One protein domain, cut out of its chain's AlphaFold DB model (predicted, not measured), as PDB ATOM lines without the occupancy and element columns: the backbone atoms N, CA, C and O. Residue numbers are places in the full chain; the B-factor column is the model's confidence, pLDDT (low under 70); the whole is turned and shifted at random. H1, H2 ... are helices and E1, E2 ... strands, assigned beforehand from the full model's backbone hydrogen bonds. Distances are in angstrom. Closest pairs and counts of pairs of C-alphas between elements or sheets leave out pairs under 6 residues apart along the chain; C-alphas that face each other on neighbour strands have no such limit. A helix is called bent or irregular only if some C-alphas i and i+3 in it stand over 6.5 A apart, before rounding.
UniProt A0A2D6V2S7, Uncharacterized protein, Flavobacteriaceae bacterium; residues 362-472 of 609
ATOM      1  N   VAL A 362     598.023 535.702 425.217       62.44
ATOM      2  CA  VAL A 362     598.232 536.715 426.248       62.44
ATOM      3  C   VAL A 362     599.502 537.513 425.964       62.44
ATOM      4  O   VAL A 362     599.530 538.702 426.264       62.44
ATOM      5  N   GLU A 363     600.544 536.921 425.373       63.47
ATOM      6  CA  GLU A 363     601.776 537.637 425.006       63.47
ATOM      7  C   GLU A 363     601.527 538.775 424.012       63.47
ATOM      8  O   GLU A 363     602.014 539.877 424.255       63.47
ATOM      9  N   GLU A 364     600.662 538.557 423.023       73.25
ATOM     10  CA  GLU A 364     600.334 539.513 421.953       73.25
ATOM     11  C   GLU A 364     599.291 540.588 422.336       73.25
ATOM     12  O   GLU A 364     598.911 541.417 421.507       73.25
ATOM     13  N   MET A 365     598.799 540.604 423.583       85.69
ATOM     14  CA  MET A 365     597.797 541.585 424.023       85.69
ATOM     15  C   MET A 365     598.325 543.021 423.986       85.69
ATOM     16  O   MET A 365     599.439 543.306 424.430       85.69
ATOM     17  N   ARG A 366     597.457 543.955 423.572       92.56
ATOM     18  CA  ARG A 366     597.741 545.393 423.614       92.56
ATOM     19  C   ARG A 366     598.146 545.811 425.027       92.56
ATOM     20  O   ARG A 366     597.431 545.541 425.993       92.56
ATOM     21  N   PHE A 367     599.281 546.494 425.136       92.12
ATOM     22  CA  PHE A 367     599.747 547.073 426.389       92.12
ATOM     23  C   PHE A 367     599.183 548.485 426.567       92.12
ATOM     24  O   PHE A 367     599.196 549.295 425.639       92.12
ATOM     25  N   VAL A 368     598.692 548.780 427.766       92.94
ATOM     26  CA  VAL A 368     598.313 550.122 428.203       92.94
ATOM     27  C   VAL A 368     599.215 550.502 429.363       92.94
ATOM     28  O   VAL A 368     599.207 549.830 430.396       92.94
ATOM     29  N   ASP A 369     599.971 551.584 429.202       91.06
ATOM     30  CA  ASP A 369     600.806 552.101 430.276       91.06
ATOM     31  C   ASP A 369     599.934 552.750 431.356       91.06
ATOM     32  O   ASP A 369     599.310 553.793 431.162       91.06
ATOM     33  N   GLY A 370     599.888 552.094 432.507       89.38
ATOM     34  CA  GLY A 370     599.205 552.549 433.698       89.38
ATOM     35  C   GLY A 370     599.794 553.826 434.268       89.38
ATOM     36  O   GLY A 370     599.078 554.507 434.992       89.38
ATOM     37  N   SER A 371     601.043 554.194 433.957       88.12
ATOM     38  CA  SER A 371     601.644 555.459 434.415       88.12
ATOM     39  C   SER A 371     600.816 556.680 433.984       88.12
ATOM     40  O   SER A 371     600.695 557.636 434.743       88.12
ATOM     41  N   MET A 372     600.138 556.578 432.835       88.69
ATOM     42  CA  MET A 372     599.280 557.611 432.246       88.69
ATOM     43  C   MET A 372     597.859 557.669 432.836       88.69
ATOM     44  O   MET A 372     597.044 558.470 432.390       88.69
ATOM     45  N   ILE A 373     597.521 556.792 433.787       91.94
ATOM     46  CA  ILE A 373     596.185 556.696 434.395       91.94
ATOM     47  C   ILE A 373     596.259 557.212 435.828       91.94
ATOM     48  O   ILE A 373     596.778 556.524 436.706       91.94
ATOM     49  N   GLU A 374     595.745 558.404 436.104       90.06
ATOM     50  CA  GLU A 374     595.761 558.943 437.465       90.06
ATOM     51  C   GLU A 374     594.589 558.423 438.313       90.06
ATOM     52  O   GLU A 374     593.477 558.234 437.823       90.06
ATOM     53  N   GLU A 375     594.818 558.222 439.620       90.19
ATOM     54  CA  GLU A 375     593.781 557.746 440.554       90.19
ATOM     55  C   GLU A 375     592.542 558.651 440.577       90.19
ATOM     56  O   GLU A 375     591.421 558.161 440.708       90.19
ATOM     57  N   LYS A 376     592.741 559.965 440.416       90.31
ATOM     58  CA  LYS A 376     591.671 560.975 440.423       90.31
ATOM     59  C   LYS A 376     590.688 560.821 439.256       90.31
ATOM     60  O   LYS A 376     589.540 561.243 439.373       90.31
ATOM     61  N   ASP A 377     591.126 560.191 438.168       91.88
ATOM     62  CA  ASP A 377     590.335 559.989 436.950       91.88
ATOM     63  C   ASP A 377     589.619 558.626 436.943       91.88
ATOM     64  O   ASP A 377     588.881 558.297 436.009       91.88
ATOM     65  N   MET A 378     589.824 557.816 437.987       92.88
ATOM     66  CA  MET A 378     589.226 556.495 438.144       92.88
ATOM     67  C   MET A 378     588.034 556.543 439.101       92.88
ATOM     68  O   MET A 378     588.100 557.094 440.201       92.88
ATOM     69  N   ARG A 379     586.942 555.868 438.732       91.62
ATOM     70  CA  ARG A 379     585.746 555.761 439.577       91.62
ATOM     71  C   ARG A 379     585.371 554.306 439.820       91.62
ATOM     72  O   ARG A 379     584.971 553.604 438.900       91.62
ATOM     73  N   ILE A 380     585.437 553.836 441.063       90.75
ATOM     74  CA  ILE A 380     584.981 552.478 441.412       90.75
ATOM     75  C   ILE A 380     583.486 552.291 441.102       90.75
ATOM     76  O   ILE A 380     582.671 553.183 441.344       90.75
ATOM     77  N   CYS A 381     583.110 551.126 440.570       83.62
ATOM     78  CA  CYS A 381     581.745 550.912 440.077       83.62
ATOM     79  C   CYS A 381     580.702 550.734 441.190       83.62
ATOM     80  O   CYS A 381     579.523 550.990 440.964       83.62
ATOM     81  N   MET A 382     581.099 550.242 442.368       81.56
ATOM     82  CA  MET A 382     580.181 549.901 443.462       81.56
ATOM     83  C   MET A 382     580.838 550.093 444.830       81.56
ATOM     84  O   MET A 382     582.060 550.061 444.956       81.56
ATOM     85  N   GLU A 383     580.019 550.200 445.881       83.88
ATOM     86  CA  GLU A 383     580.507 550.240 447.265       83.88
ATOM     87  C   GLU A 383     581.215 548.935 447.659       83.88
ATOM     88  O   GLU A 383     582.250 548.946 448.323       83.88
ATOM     89  N   LYS A 384     580.673 547.790 447.232       82.62
ATOM     90  CA  LYS A 384     581.174 546.454 447.577       82.62
ATOM     91  C   LYS A 384     581.392 545.625 446.316       82.62
ATOM     92  O   LYS A 384     580.652 545.736 445.344       82.62
ATOM     93  N   THR A 385     582.394 544.751 446.344       74.94
ATOM     94  CA  THR A 385     582.651 543.779 445.269       74.94
ATOM     95  C   THR A 385     581.533 542.748 445.172       74.94
ATOM     96  O   THR A 385     581.073 542.226 446.191       74.94
ATOM     97  N   CYS A 386     581.161 542.358 443.954       66.75
ATOM     98  CA  CYS A 386     580.241 541.248 443.734       66.75
ATOM     99  C   CYS A 386     580.926 539.901 444.064       66.75
ATOM    100  O   CYS A 386     581.713 539.378 443.286       66.75
ATOM    101  N   GLY A 387     580.650 539.345 445.251       48.59
ATOM    102  CA  GLY A 387     581.034 537.989 445.683       48.59
ATOM    103  C   GLY A 387     582.507 537.594 445.482       48.59
ATOM    104  O   GLY A 387     582.815 536.906 444.519       48.59
ATOM    105  N   ASN A 388     583.407 537.958 446.408       42.53
ATOM    106  CA  ASN A 388     584.846 537.603 446.413       42.53
ATOM    107  C   ASN A 388     585.628 537.884 445.105       42.53
ATOM    108  O   ASN A 388     586.742 537.383 444.936       42.53
ATOM    109  N   LYS A 389     585.070 538.678 444.183       64.50
ATOM    110  CA  LYS A 389     585.721 539.127 442.945       64.50
ATOM    111  C   LYS A 389     586.516 540.422 443.174       64.50
ATOM    112  O   LYS A 389     586.401 541.053 444.221       64.50
ATOM    113  N   VAL A 390     587.326 540.794 442.184       76.56
ATOM    114  CA  VAL A 390     588.049 542.076 442.126       76.56
ATOM    115  C   VAL A 390     587.071 543.218 441.855       76.56
ATOM    116  O   VAL A 390     586.041 542.998 441.213       76.56
ATOM    117  N   MET A 391     587.367 544.418 442.357       87.94
ATOM    118  CA  MET A 391     586.571 545.612 442.073       87.94
ATOM    119  C   MET A 391     586.751 546.054 440.614       87.94
ATOM    120  O   MET A 391     587.871 546.096 440.114       87.94
ATOM    121  N   CYS A 392     585.648 546.383 439.943       90.25
ATOM    122  CA  CYS A 392     585.681 547.055 438.646       90.25
ATOM    123  C   CYS A 392     585.732 548.573 438.857       90.25
ATOM    124  O   CYS A 392     585.178 549.085 439.836       90.25
ATOM    125  N   PHE A 393     586.334 549.294 437.918       91.88
ATOM    126  CA  PHE A 393     586.350 550.754 437.921       91.88
ATOM    127  C   PHE A 393     586.079 551.310 436.524       91.88
ATOM    128  O   PHE A 393     586.266 550.633 435.521       91.88
ATOM    129  N   GLU A 394     585.607 552.543 436.466       92.62
ATOM    130  CA  GLU A 394     585.398 553.325 435.260       92.62
ATOM    131  C   GLU A 394     586.609 554.232 435.032       92.62
ATOM    132  O   GLU A 394     587.067 554.896 435.962       92.62
ATOM    133  N   TYR A 395     587.118 554.241 433.802       93.31
ATOM    134  CA  TYR A 395     588.173 555.138 433.339       93.31
ATOM    135  C   TYR A 395     588.033 555.351 431.826       93.31
ATOM    136  O   TYR A 395     587.846 554.390 431.074       93.31
ATOM    137  N   GLY A 396     588.095 556.609 431.376       88.25
ATOM    138  CA  GLY A 396     587.990 556.959 429.952       88.25
ATOM    139  C   GLY A 396     586.688 556.487 429.289       88.25
ATOM    140  O   GLY A 396     586.712 556.011 428.156       88.25
ATOM    141  N   GLY A 397     585.563 556.520 430.016       86.44
ATOM    142  CA  GLY A 397     584.253 556.054 429.532       86.44
ATOM    143  C   GLY A 397     584.118 554.530 429.379       86.44
ATOM    144  O   GLY A 397     583.095 554.044 428.893       86.44
ATOM    145  N   LYS A 398     585.129 553.759 429.798       92.38
ATOM    146  CA  LYS A 398     585.131 552.292 429.786       92.38
ATOM    147  C   LYS A 398     585.133 551.739 431.204       92.38
ATOM    148  O   LYS A 398     585.688 552.342 432.120       92.38
ATOM    149  N   ILE A 399     584.556 550.556 431.373       92.38
ATOM    150  CA  ILE A 399     584.673 549.756 432.589       92.38
ATOM    151  C   ILE A 399     585.881 548.837 432.455       92.38
ATOM    152  O   ILE A 399     586.010 548.099 431.482       92.38
ATOM    153  N   TRP A 400     586.745 548.873 433.457       93.38
ATOM    154  CA  TRP A 400     587.937 548.059 433.595       93.38
ATOM    155  C   TRP A 400     587.706 547.001 434.665       93.38
ATOM    156  O   TRP A 400     587.299 547.299 435.793       93.38
ATOM    157  N   LYS A 401     587.979 545.749 434.309       91.38
ATOM    158  CA  LYS A 401     587.846 544.604 435.206       91.38
ATOM    159  C   LYS A 401     589.107 543.760 435.162       91.38
ATOM    160  O   LYS A 401     589.461 543.258 434.102       91.38
ATOM    161  N   GLU A 402     589.757 543.571 436.306       91.56
ATOM    162  CA  GLU A 402     590.904 542.664 436.405       91.56
ATOM    163  C   GLU A 402     590.489 541.239 436.005       91.56
ATOM    164  O   GLU A 402     589.509 540.674 436.511       91.56
ATOM    165  N   SER A 403     591.260 540.657 435.098       88.69
ATOM    166  CA  SER A 403     591.084 539.315 434.568       88.69
ATOM    167  C   SER A 403     592.141 538.399 435.167       88.69
ATOM    168  O   SER A 403     593.333 538.563 434.930       88.69
ATOM    169  N   ARG A 404     591.720 537.402 435.948       85.69
ATOM    170  CA  ARG A 404     592.646 536.486 436.634       85.69
ATOM    171  C   ARG A 404     592.911 535.228 435.819       85.69
ATOM    172  O   ARG A 404     592.024 534.723 435.130       85.69
ATOM    173  N   LYS A 405     594.087 534.627 436.021       83.50
ATOM    174  CA  LYS A 405     594.477 533.336 435.426       83.50
ATOM    175  C   LYS A 405     593.455 532.219 435.671       83.50
ATOM    176  O   LYS A 405     593.252 531.373 434.810       83.50
ATOM    177  N   SER A 406     592.772 532.234 436.820       78.19
ATOM    178  CA  SER A 406     591.731 531.254 437.167       78.19
ATOM    179  C   SER A 406     590.495 531.287 436.259       78.19
ATOM    180  O   SER A 406     589.701 530.357 436.317       78.19
ATOM    181  N   PHE A 407     590.319 532.349 435.470       76.31
ATOM    182  CA  PHE A 407     589.246 532.519 434.481       76.31
ATOM    183  C   PHE A 407     589.807 532.570 433.050       76.31
ATOM    184  O   PHE A 407     589.219 533.213 432.186       76.31
ATOM    185  N   GLU A 408     590.995 531.994 432.826       86.25
ATOM    186  CA  GLU A 408     591.746 532.111 431.566       86.25
ATOM    187  C   GLU A 408     591.848 533.565 431.082       86.25
ATOM    188  O   GLU A 408     591.673 533.872 429.907       86.25
ATOM    189  N   TYR A 409     592.074 534.489 432.022       89.25
ATOM    190  CA  TYR A 409     592.135 535.925 431.755       89.25
ATOM    191  C   TYR A 409     590.888 536.482 431.039       89.25
ATOM    192  O   TYR A 409     590.980 537.462 430.310       89.25
ATOM    193  N   ASN A 410     589.715 535.895 431.290       90.00
ATOM    194  CA  ASN A 410     588.427 536.229 430.679       90.00
ATOM    195  C   ASN A 410     588.375 536.021 429.151       90.00
ATOM    196  O   ASN A 410     587.579 536.666 428.472       90.00
ATOM    197  N   LYS A 411     589.189 535.108 428.611       91.38
ATOM    198  CA  LYS A 411     589.223 534.770 427.179       91.38
ATOM    199  C   LYS A 411     587.849 534.411 426.602       91.38
ATOM    200  O   LYS A 411     587.482 534.906 425.542       91.38
ATOM    201  N   ASP A 412     587.086 533.581 427.311       93.19
ATOM    202  CA  ASP A 412     585.731 533.169 426.924       93.19
ATOM    203  C   ASP A 412     584.800 534.371 426.746       93.19
ATOM    204  O   ASP A 412     584.039 534.433 425.786       93.19
ATOM    205  N   TYR A 413     584.905 535.349 427.647       92.88
ATOM    206  CA  TYR A 413     584.041 536.522 427.652       92.88
ATOM    207  C   TYR A 413     584.266 537.389 426.409       92.88
ATOM    208  O   TYR A 413     583.303 537.781 425.760       92.88
ATOM    209  N   GLU A 414     585.528 537.657 426.062       94.12
ATOM    210  CA  GLU A 414     585.880 538.440 424.873       94.12
ATOM    211  C   GLU A 414     585.462 537.726 423.581       94.12
ATOM    212  O   GLU A 414     584.849 538.343 422.711       94.12
ATOM    213  N   LEU A 415     585.719 536.416 423.475       95.12
ATOM    214  CA  LEU A 415     585.324 535.638 422.301       95.12
ATOM    215  C   LEU A 415     583.804 535.653 422.096       95.12
ATOM    216  O   LEU A 415     583.326 535.911 420.992       95.12
ATOM    217  N   VAL A 416     583.040 535.366 423.152       95.88
ATOM    218  CA  VAL A 416     581.580 535.283 423.044       95.88
ATOM    219  C   VAL A 416     580.980 536.663 422.780       95.88
ATOM    220  O   VAL A 416     580.036 536.762 422.001       95.88
ATOM    221  N   ASP A 417     581.528 537.735 423.355       96.12
ATOM    222  CA  ASP A 417     581.079 539.098 423.054       96.12
ATOM    223  C   ASP A 417     581.304 539.470 421.581       96.12
ATOM    224  O   ASP A 417     580.365 539.915 420.923       96.12
ATOM    225  N   ALA A 418     582.482 539.167 421.028       95.44
ATOM    226  CA  ALA A 418     582.813 539.419 419.623       95.44
ATOM    227  C   ALA A 418     581.949 538.617 418.624       95.44
ATOM    228  O   ALA A 418     581.851 538.973 417.447       95.44
ATOM    229  N   CYS A 419     581.277 537.550 419.071       96.81
ATOM    230  CA  CYS A 419     580.297 536.840 418.253       96.81
ATOM    231  C   CYS A 419     578.922 537.524 418.193       96.81
ATOM    232  O   CYS A 419     578.192 537.285 417.233       96.81
ATOM    233  N   LYS A 420     578.545 538.372 419.162       96.31
ATOM    234  CA  LYS A 420     577.163 538.877 419.317       96.31
ATOM    235  C   LYS A 420     576.642 539.606 418.081       96.31
ATOM    236  O   LYS A 420     575.546 539.293 417.612       96.31
ATOM    237  N   LYS A 421     577.451 540.490 417.486       95.56
ATOM    238  CA  LYS A 421     577.074 541.231 416.268       95.56
ATOM    239  C   LYS A 421     576.680 540.317 415.111       95.56
ATOM    240  O   LYS A 421     575.717 540.610 414.410       95.56
ATOM    241  N   LYS A 422     577.364 539.177 414.941       96.44
ATOM    242  CA  LYS A 422     577.060 538.206 413.872       96.44
ATOM    243  C   LYS A 422     575.690 537.541 414.049       96.44
ATOM    244  O   LYS A 422     575.120 537.028 413.094       96.44
ATOM    245  N   PHE A 423     575.151 537.577 415.264       96.69
ATOM    246  CA  PHE A 423     573.816 537.099 415.595       96.69
ATOM    247  C   PHE A 423     572.807 538.242 415.729       96.69
ATOM    248  O   PHE A 423     571.692 537.987 416.152       96.69
ATOM    249  N   GLY A 424     573.155 539.485 415.381       95.00
ATOM    250  CA  GLY A 424     572.266 540.639 415.542       95.00
ATOM    251  C   GLY A 424     571.969 540.980 417.004       95.00
ATOM    252  O   GLY A 424     570.892 541.483 417.292       95.00
ATOM    253  N   LEU A 425     572.891 540.651 417.914       96.19
ATOM    254  CA  LEU A 425     572.848 541.037 419.323       96.19
ATOM    255  C   LEU A 425     573.814 542.198 419.581       96.19
ATOM    256  O   LEU A 425     574.854 542.317 418.927       96.19
ATOM    257  N   ASN A 426     573.512 543.007 420.595       94.69
ATOM    258  CA  ASN A 426     574.397 544.087 421.022       94.69
ATOM    259  C   ASN A 426     575.612 543.536 421.779       94.69
ATOM    260  O   ASN A 426     575.469 542.849 422.794       94.69
ATOM    261  N   GLU A 427     576.812 543.879 421.316       93.25
ATOM    262  CA  GLU A 427     578.055 543.626 422.047       93.25
ATOM    263  C   GLU A 427     578.349 544.747 423.053       93.25
ATOM    264  O   GLU A 427     577.989 545.915 422.849       93.25
ATOM    265  N   ILE A 428     579.022 544.396 424.152       91.75
ATOM    266  CA  ILE A 428     579.527 545.392 425.109       91.75
ATOM    267  C   ILE A 428     580.911 545.919 424.688       91.75
ATOM    268  O   ILE A 428     581.372 546.931 425.217       91.75
ATOM    269  N   GLY A 429     581.562 545.267 423.722       92.44
ATOM    270  CA  GLY A 429     582.883 545.628 423.221       92.44
ATOM    271  C   GLY A 429     583.977 545.214 424.198       92.44
ATOM    272  O   GLY A 429     584.768 546.059 424.619       92.44
ATOM    273  N   MET A 430     583.969 543.943 424.618       93.06
ATOM    274  CA  MET A 430     585.000 543.395 425.501       93.06
ATOM    275  C   MET A 430     586.351 543.338 424.782       93.06
ATOM    276  O   MET A 430     586.439 542.824 423.675       93.06
ATOM    277  N   GLU A 431     587.400 543.841 425.431       93.62
ATOM    278  CA  GLU A 431     588.781 543.820 424.930       93.62
ATOM    279  C   GLU A 431     589.732 543.455 426.078       93.62
ATOM    280  O   GLU A 431     589.692 544.090 427.139       93.62
ATOM    281  N   ARG A 432     590.591 542.443 425.905       93.31
ATOM    282  CA  ARG A 432     591.648 542.123 426.886       93.31
ATOM    283  C   ARG A 432     592.911 542.947 426.607       93.31
ATOM    284  O   ARG A 432     593.448 542.918 425.505       93.31
ATOM    285  N   VAL A 433     593.422 543.643 427.625       93.94
ATOM    286  CA  VAL A 433     594.666 544.431 427.557       93.94
ATOM    287  C   VAL A 433     595.591 544.098 428.722       93.94
ATOM    288  O   VAL A 433     595.135 543.719 429.804       93.94
ATOM    289  N   LYS A 434     596.892 544.292 428.525       93.69
ATOM    290  CA  LYS A 434     597.902 544.229 429.587       93.69
ATOM    291  C   LYS A 434     598.187 545.611 430.152       93.69
ATOM    292  O   LYS A 434     598.182 546.589 429.413       93.69
ATOM    293  N   SER A 435     598.508 545.687 431.437       93.94
ATOM    294  CA  SER A 435     598.957 546.924 432.064       93.94
ATOM    295  C   SER A 435     599.924 546.680 433.224       93.94
ATOM    296  O   SER A 435     599.973 545.599 433.810       93.94
ATOM    297  N   ASN A 436     600.714 547.697 433.553       93.62
ATOM    298  CA  ASN A 436     601.692 547.728 434.645       93.62
ATOM    299  C   ASN A 436     601.112 548.327 435.941       93.62
ATOM    300  O   ASN A 436     601.857 548.888 436.737       93.62
ATOM    301  N   PHE A 437     599.802 548.213 436.177       94.00
ATOM    302  CA  PHE A 437     599.198 548.594 437.455       94.00
ATOM    303  C   PHE A 437     598.050 547.668 437.855       94.00
ATOM    304  O   PHE A 437     597.479 546.950 437.035       94.00
ATOM    305  N   LYS A 438     597.680 547.734 439.132       93.19
ATOM    306  CA  LYS A 438     596.459 547.158 439.709       93.19
ATOM    307  C   LYS A 438     595.834 548.134 440.697       93.19
ATOM    308  O   LYS A 438     596.474 549.094 441.119       93.19
ATOM    309  N   ILE A 439     594.595 547.859 441.095       92.31
ATOM    310  CA  ILE A 439     593.987 548.497 442.262       92.31
ATOM    311  C   ILE A 439     593.968 547.526 443.435       92.31
ATOM    312  O   ILE A 439     593.623 546.352 443.292       92.31
ATOM    313  N   GLU A 440     594.315 548.023 444.611       90.31
ATOM    314  CA  GLU A 440     594.320 547.250 445.843       90.31
ATOM    315  C   GLU A 440     593.497 547.940 446.918       90.31
ATOM    316  O   GLU A 440     593.365 549.162 446.948       90.31
ATOM    317  N   LYS A 441     592.946 547.138 447.825       89.38
ATOM    318  CA  LYS A 441     592.218 547.641 448.985       89.38
ATOM    319  C   LYS A 441     593.205 548.108 450.053       89.38
ATOM    320  O   LYS A 441     594.133 547.358 450.357       89.38
ATOM    321  N   ILE A 442     592.989 549.291 450.635       90.31
ATOM    322  CA  ILE A 442     593.872 549.836 451.684       90.31
ATOM    323  C   ILE A 442     593.708 549.014 452.970       90.31
ATOM    324  O   ILE A 442     594.669 548.416 453.448       90.31
ATOM    325  N   ASP A 443     592.477 548.904 453.476       87.69
ATOM    326  CA  ASP A 443     592.118 548.052 454.608       87.69
ATOM    327  C   ASP A 443     591.216 546.890 454.158       87.69
ATOM    328  O   ASP A 443     590.061 547.063 453.745       87.69
ATOM    329  N   LYS A 444     591.749 545.668 454.277       85.62
ATOM    330  CA  LYS A 444     591.051 544.416 453.949       85.62
ATOM    331  C   LYS A 444     589.911 544.082 454.924       85.62
ATOM    332  O   LYS A 444     589.057 543.272 454.564       85.62
ATOM    333  N   LYS A 445     589.881 544.678 456.125       83.94
ATOM    334  CA  LYS A 445     588.828 544.478 457.139       83.94
ATOM    335  C   LYS A 445     587.571 545.290 456.833       83.94
ATOM    336  O   LYS A 445     586.461 544.832 457.102       83.94
ATOM    337  N   VAL A 446     587.720 546.466 456.226       82.81
ATOM    338  CA  VAL A 446     586.587 547.298 455.806       82.81
ATOM    339  C   VAL A 446     585.960 546.695 454.554       82.81
ATOM    340  O   VAL A 446     586.643 546.397 453.580       82.81
ATOM    341  N   SER A 447     584.640 546.487 454.553       81.38
ATOM    342  CA  SER A 447     583.947 545.857 453.416       81.38
ATOM    343  C   SER A 447     583.791 546.789 452.206       81.38
ATOM    344  O   SER A 447     583.891 546.316 451.071       81.38
ATOM    345  N   SER A 448     583.637 548.095 452.439       86.19
ATOM    346  CA  SER A 448     583.511 549.118 451.396       86.19
ATOM    347  C   SER A 448     584.833 549.367 450.662       86.19
ATOM    348  O   SER A 448     585.910 549.233 451.246       86.19
ATOM    349  N   TRP A 449     584.737 549.703 449.378       90.00
ATOM    350  CA  TRP A 449     585.824 550.223 448.546       90.00
ATOM    351  C   TRP A 449     585.790 551.748 448.434       90.00
ATOM    352  O   TRP A 449     586.799 552.329 448.057       90.00
ATOM    353  N   ILE A 450     584.677 552.414 448.770       87.44
ATOM    354  CA  ILE A 450     584.586 553.883 448.715       87.44
ATOM    355  C   ILE A 450     585.605 554.471 449.690       87.44
ATOM    356  O   ILE A 450     585.547 554.189 450.883       87.44
ATOM    357  N   GLY A 451     586.562 555.238 449.160       88.44
ATOM    358  CA  GLY A 451     587.675 555.801 449.933       88.44
ATOM    359  C   GLY A 451     588.659 554.769 450.503       88.44
ATOM    360  O   GLY A 451     589.472 555.121 451.346       88.44
ATOM    361  N   ASN A 452     588.589 553.501 450.080       89.69
ATOM    362  CA  ASN A 452     589.372 552.394 450.644       89.69
ATOM    363  C   ASN A 452     590.111 551.594 449.559       89.69
ATOM    364  O   ASN A 452     590.104 550.359 449.542       89.69
ATOM    365  N   TRP A 453     590.726 552.290 448.610       93.31
ATOM    366  CA  TRP A 453     591.504 551.677 447.541       93.31
ATOM    367  C   TRP A 453     592.656 552.585 447.124       93.31
ATOM    368  O   TRP A 453     592.603 553.788 447.354       93.31
ATOM    369  N   LYS A 454     593.685 551.986 446.529       93.44
ATOM    370  CA  LYS A 454     594.827 552.681 445.934       93.44
ATOM    371  C   LYS A 454     595.255 551.989 444.648       93.44
ATOM    372  O   LYS A 454     595.077 550.774 444.504       93.44
ATOM    373  N   LYS A 455     595.835 552.743 443.728       93.56
ATOM    374  CA  LYS A 455     596.545 552.243 442.560       93.56
ATOM    375  C   LYS A 455     597.953 551.828 442.978       93.56
ATOM    376  O   LYS A 455     598.624 552.500 443.754       93.56
ATOM    377  N   VAL A 456     598.400 550.692 442.462       92.62
ATOM    378  CA  VAL A 456     599.733 550.142 442.716       92.62
ATOM    379  C   VAL A 456     600.366 549.818 441.375       92.62
ATOM    380  O   VAL A 456     599.770 549.093 440.575       92.62
ATOM    381  N   MET A 457     601.552 550.370 441.128       93.00
ATOM    382  CA  MET A 457     602.350 550.043 439.949       93.00
ATOM    383  C   MET A 457     603.018 548.679 440.137       93.00
ATOM    384  O   MET A 457     603.393 548.314 441.248       93.00
ATOM    385  N   ILE A 458     603.117 547.925 439.050       89.88
ATOM    386  CA  ILE A 458     603.785 546.626 438.991       89.88
ATOM    387  C   ILE A 458     605.244 546.862 438.613       89.88
ATOM    388  O   ILE A 458     605.501 547.523 437.602       89.88
ATOM    389  N   GLU A 459     606.163 546.317 439.408       82.44
ATOM    390  CA  GLU A 459     607.604 546.484 439.213       82.44
ATOM    391  C   GLU A 459     608.077 545.898 437.869       82.44
ATOM    392  O   GLU A 459     607.417 545.071 437.219       82.44
ATOM    393  N   ASP A 460     609.236 546.365 437.412       73.25
ATOM    394  CA  ASP A 460     609.868 545.833 436.212       73.25
ATOM    395  C   ASP A 460     610.393 544.418 436.482       73.25
ATOM    396  O   ASP A 460     611.111 544.176 437.446       73.25
ATOM    397  N   GLY A 461     609.999 543.466 435.634       70.06
ATOM    398  CA  GLY A 461     610.274 542.036 435.820       70.06
ATOM    399  C   GLY A 461     609.127 541.225 436.436       70.06
ATOM    400  O   GLY A 461     609.170 540.000 436.368       70.06
ATOM    401  N   GLU A 462     608.076 541.865 436.966       78.69
ATOM    402  CA  GLU A 462     606.861 541.174 437.423       78.69
ATOM    403  C   GLU A 462     605.825 540.956 436.300       78.69
ATOM    404  O   GLU A 462     605.736 541.724 435.331       78.69
ATOM    405  N   ASP A 463     604.988 539.922 436.469       79.75
ATOM    406  CA  ASP A 463     603.874 539.607 435.570       79.75
ATOM    407  C   ASP A 463     602.900 540.792 435.469       79.75
ATOM    408  O   ASP A 463     602.286 541.223 436.450       79.75
ATOM    409  N   LYS A 464     602.709 541.301 434.247       89.00
ATOM    410  CA  LYS A 464     601.754 542.384 433.985       89.00
ATOM    411  C   LYS A 464     600.314 541.925 434.242       89.00
ATOM    412  O   LYS A 464     599.948 540.766 434.040       89.00
ATOM    413  N   VAL A 465     599.471 542.866 434.654       91.62
ATOM    414  CA  VAL A 465     598.065 542.616 434.991       91.62
ATOM    415  C   VAL A 465     597.233 542.648 433.719       91.62
ATOM    416  O   VAL A 465     597.397 543.539 432.886       91.62
ATOM    417  N   VAL A 466     596.319 541.690 433.564       92.81
ATOM    418  CA  VAL A 466     595.364 541.690 432.452       92.81
ATOM    419  C   VAL A 466     594.064 542.337 432.908       92.81
ATOM    420  O   VAL A 466     593.468 541.919 433.902       92.81
ATOM    421  N   PHE A 467     593.594 543.319 432.152       93.44
ATOM    422  CA  PHE A 467     592.270 543.908 432.301       93.44
ATOM    423  C   PHE A 467     591.389 543.521 431.123       93.44
ATOM    424  O   PHE A 467     591.850 543.406 429.993       93.44
ATOM    425  N   CYS A 468     590.101 543.346 431.388       92.88
ATOM    426  CA  CYS A 468     589.075 543.335 430.365       92.88
ATOM    427  C   CYS A 468     588.346 544.679 430.387       92.88
ATOM    428  O   CYS A 468     587.749 545.050 431.404       92.88
ATOM    429  N   LEU A 469     588.448 545.404 429.280       93.94
ATOM    430  CA  LEU A 469     587.806 546.689 429.040       93.94
ATOM    431  C   LEU A 469     586.460 546.433 428.378       93.94
ATOM    432  O   LEU A 469     586.363 545.575 427.511       93.94
ATOM    433  N   MET A 470     585.434 547.178 428.766       93.06
ATOM    434  CA  MET A 470     584.100 547.076 428.174       93.06
ATOM    435  C   MET A 470     583.392 548.430 428.192       93.06
ATOM    436  O   MET A 470     583.664 549.266 429.059       93.06
ATOM    437  N   ARG A 471     582.486 548.674 427.239       91.50
ATOM    438  CA  ARG A 471     581.651 549.882 427.224       91.50
ATOM    439  C   ARG A 471     580.754 549.904 428.462       91.50
ATOM    440  O   ARG A 471     580.223 548.878 428.884       91.50
ATOM    441  N   LYS A 472     580.562 551.085 429.043       87.50
ATOM    442  CA  LYS A 472     579.557 551.283 430.089       87.50
ATOM    443  C   LYS A 472     578.155 551.273 429.469       87.50
ATOM    444  O   LYS A 472     577.915 551.994 428.508       87.50
TER     445      LYS A 472
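What this domain is: This is residues 362 to 472 of the 609 residues of an uncharacterized protein of Flavobacteriaceae bacterium (UniProt A0A2D6V2S7). Picture a strongly twisted wall of four antiparallel strands with one long helix, H1, over one of its faces. At one edge the chain turns a corner where E3 runs on into E4, at 88 degrees, and E4 forms a second, smaller sheet with E5, while the winding first stretch, residues 362 to 392, is tied by short pairings to both edge strands of the wall, residues 367 to 368 to E3 and residues 379 to 380 to E1. The printed part has 111 residues, with one named helix and six named strands in the order E1, E2, H1, E3, E4, E5, E6; the large sheet runs E1, E2, E6, E3 and the small one E4, E5, both antiparallel. The class is mixed, helices and strands, with under half of the residues, 50 of 111, in named elements. The whole is compact, with a radius of gyration of the C-alphas of 14.5 A and spans of 44 by 33 by 27 A.

How they stand to each other: Start at residues 362 to 392, a stretch with no named element. Its residues 367 to 368 make a short parallel pairing with residues 434 to 435 of E3, residues 431 to 435. Its residues 379 to 380 make a short antiparallel pairing with residues 393 to 394 of E1, residues 393 to 395. A tight link then leads to E2, residues 398 to 403, and E1 and E2 are a hairpin: look for N 395 and O 398, 2.9 A apart. On the other side of E2 lies E6, residues 465 to 471, antiparallel at 146 degrees, with N 399 and O 470 at 2.8 A. E6 in turn is the antiparallel neighbour of E3, at 142 degrees, with N 435 and O 465 at 2.8 A. After E2 comes H1, residues 405 to 423, on this sheet at a height over the sheet of 9.8 A; helix and sheet make two layers, the helix on one face. H1 lies over E6, and only just over E3, on which 3 of its C-alphas fall; it runs along the strands, at 25 degrees to E6 on the local plane. The closest C-alphas of H1 and E3 are those of Glu 414 and Glu 431, 6.1 A apart. E2, H1 and E3 form a split strand-helix-strand unit, two strands of one sheet with a helix between them along the chain and another strand, E6, between them in the sheet, and its crossover is right-handed. H1 is irregular: C-alphas 409 and 412 are 8.5 A apart. In its backbone 6 of 15 O i to N i+4 pairs are within hydrogen-bond range, beside 12 of 16 O i to N i+3 pairs. E3 and E4, residues 437 to 441, meet only through their link. E4 and E5, residues 453 to 457, are a hairpin at 151 degrees, with N 456 and O 438 at 2.8 A. The closest C-alphas of E4 and E6 are those of Phe 437 and Val 465, 6.6 A apart; H1 is apart from E4 and E5.

Where its parts are: Find C-alpha 393 at (586.350, 550.754, 437.921), where E1 begins its three residues. E2 covers 15.1 A. Find C-alpha 405 at (594.477, 533.336, 435.426); from there H1 runs 28.9 A to C-alpha 423. E3 measures 12.8 A, E4 13.5 A and E5 13.3 A. E6, the longest strand, covers 19.6 A and ends at C-alpha 471, (581.651, 549.882, 427.224).

The domain as a whole: The C-alphas farthest apart are those of Lys 422 and Lys 445, at 45.3 A. The printed part has no cut. The link from E4 to E5, 11 residues, is long. Mean pLDDT of the printed part is 87.9; look for values under 70 at residues 362 to 363 and 386 to 389.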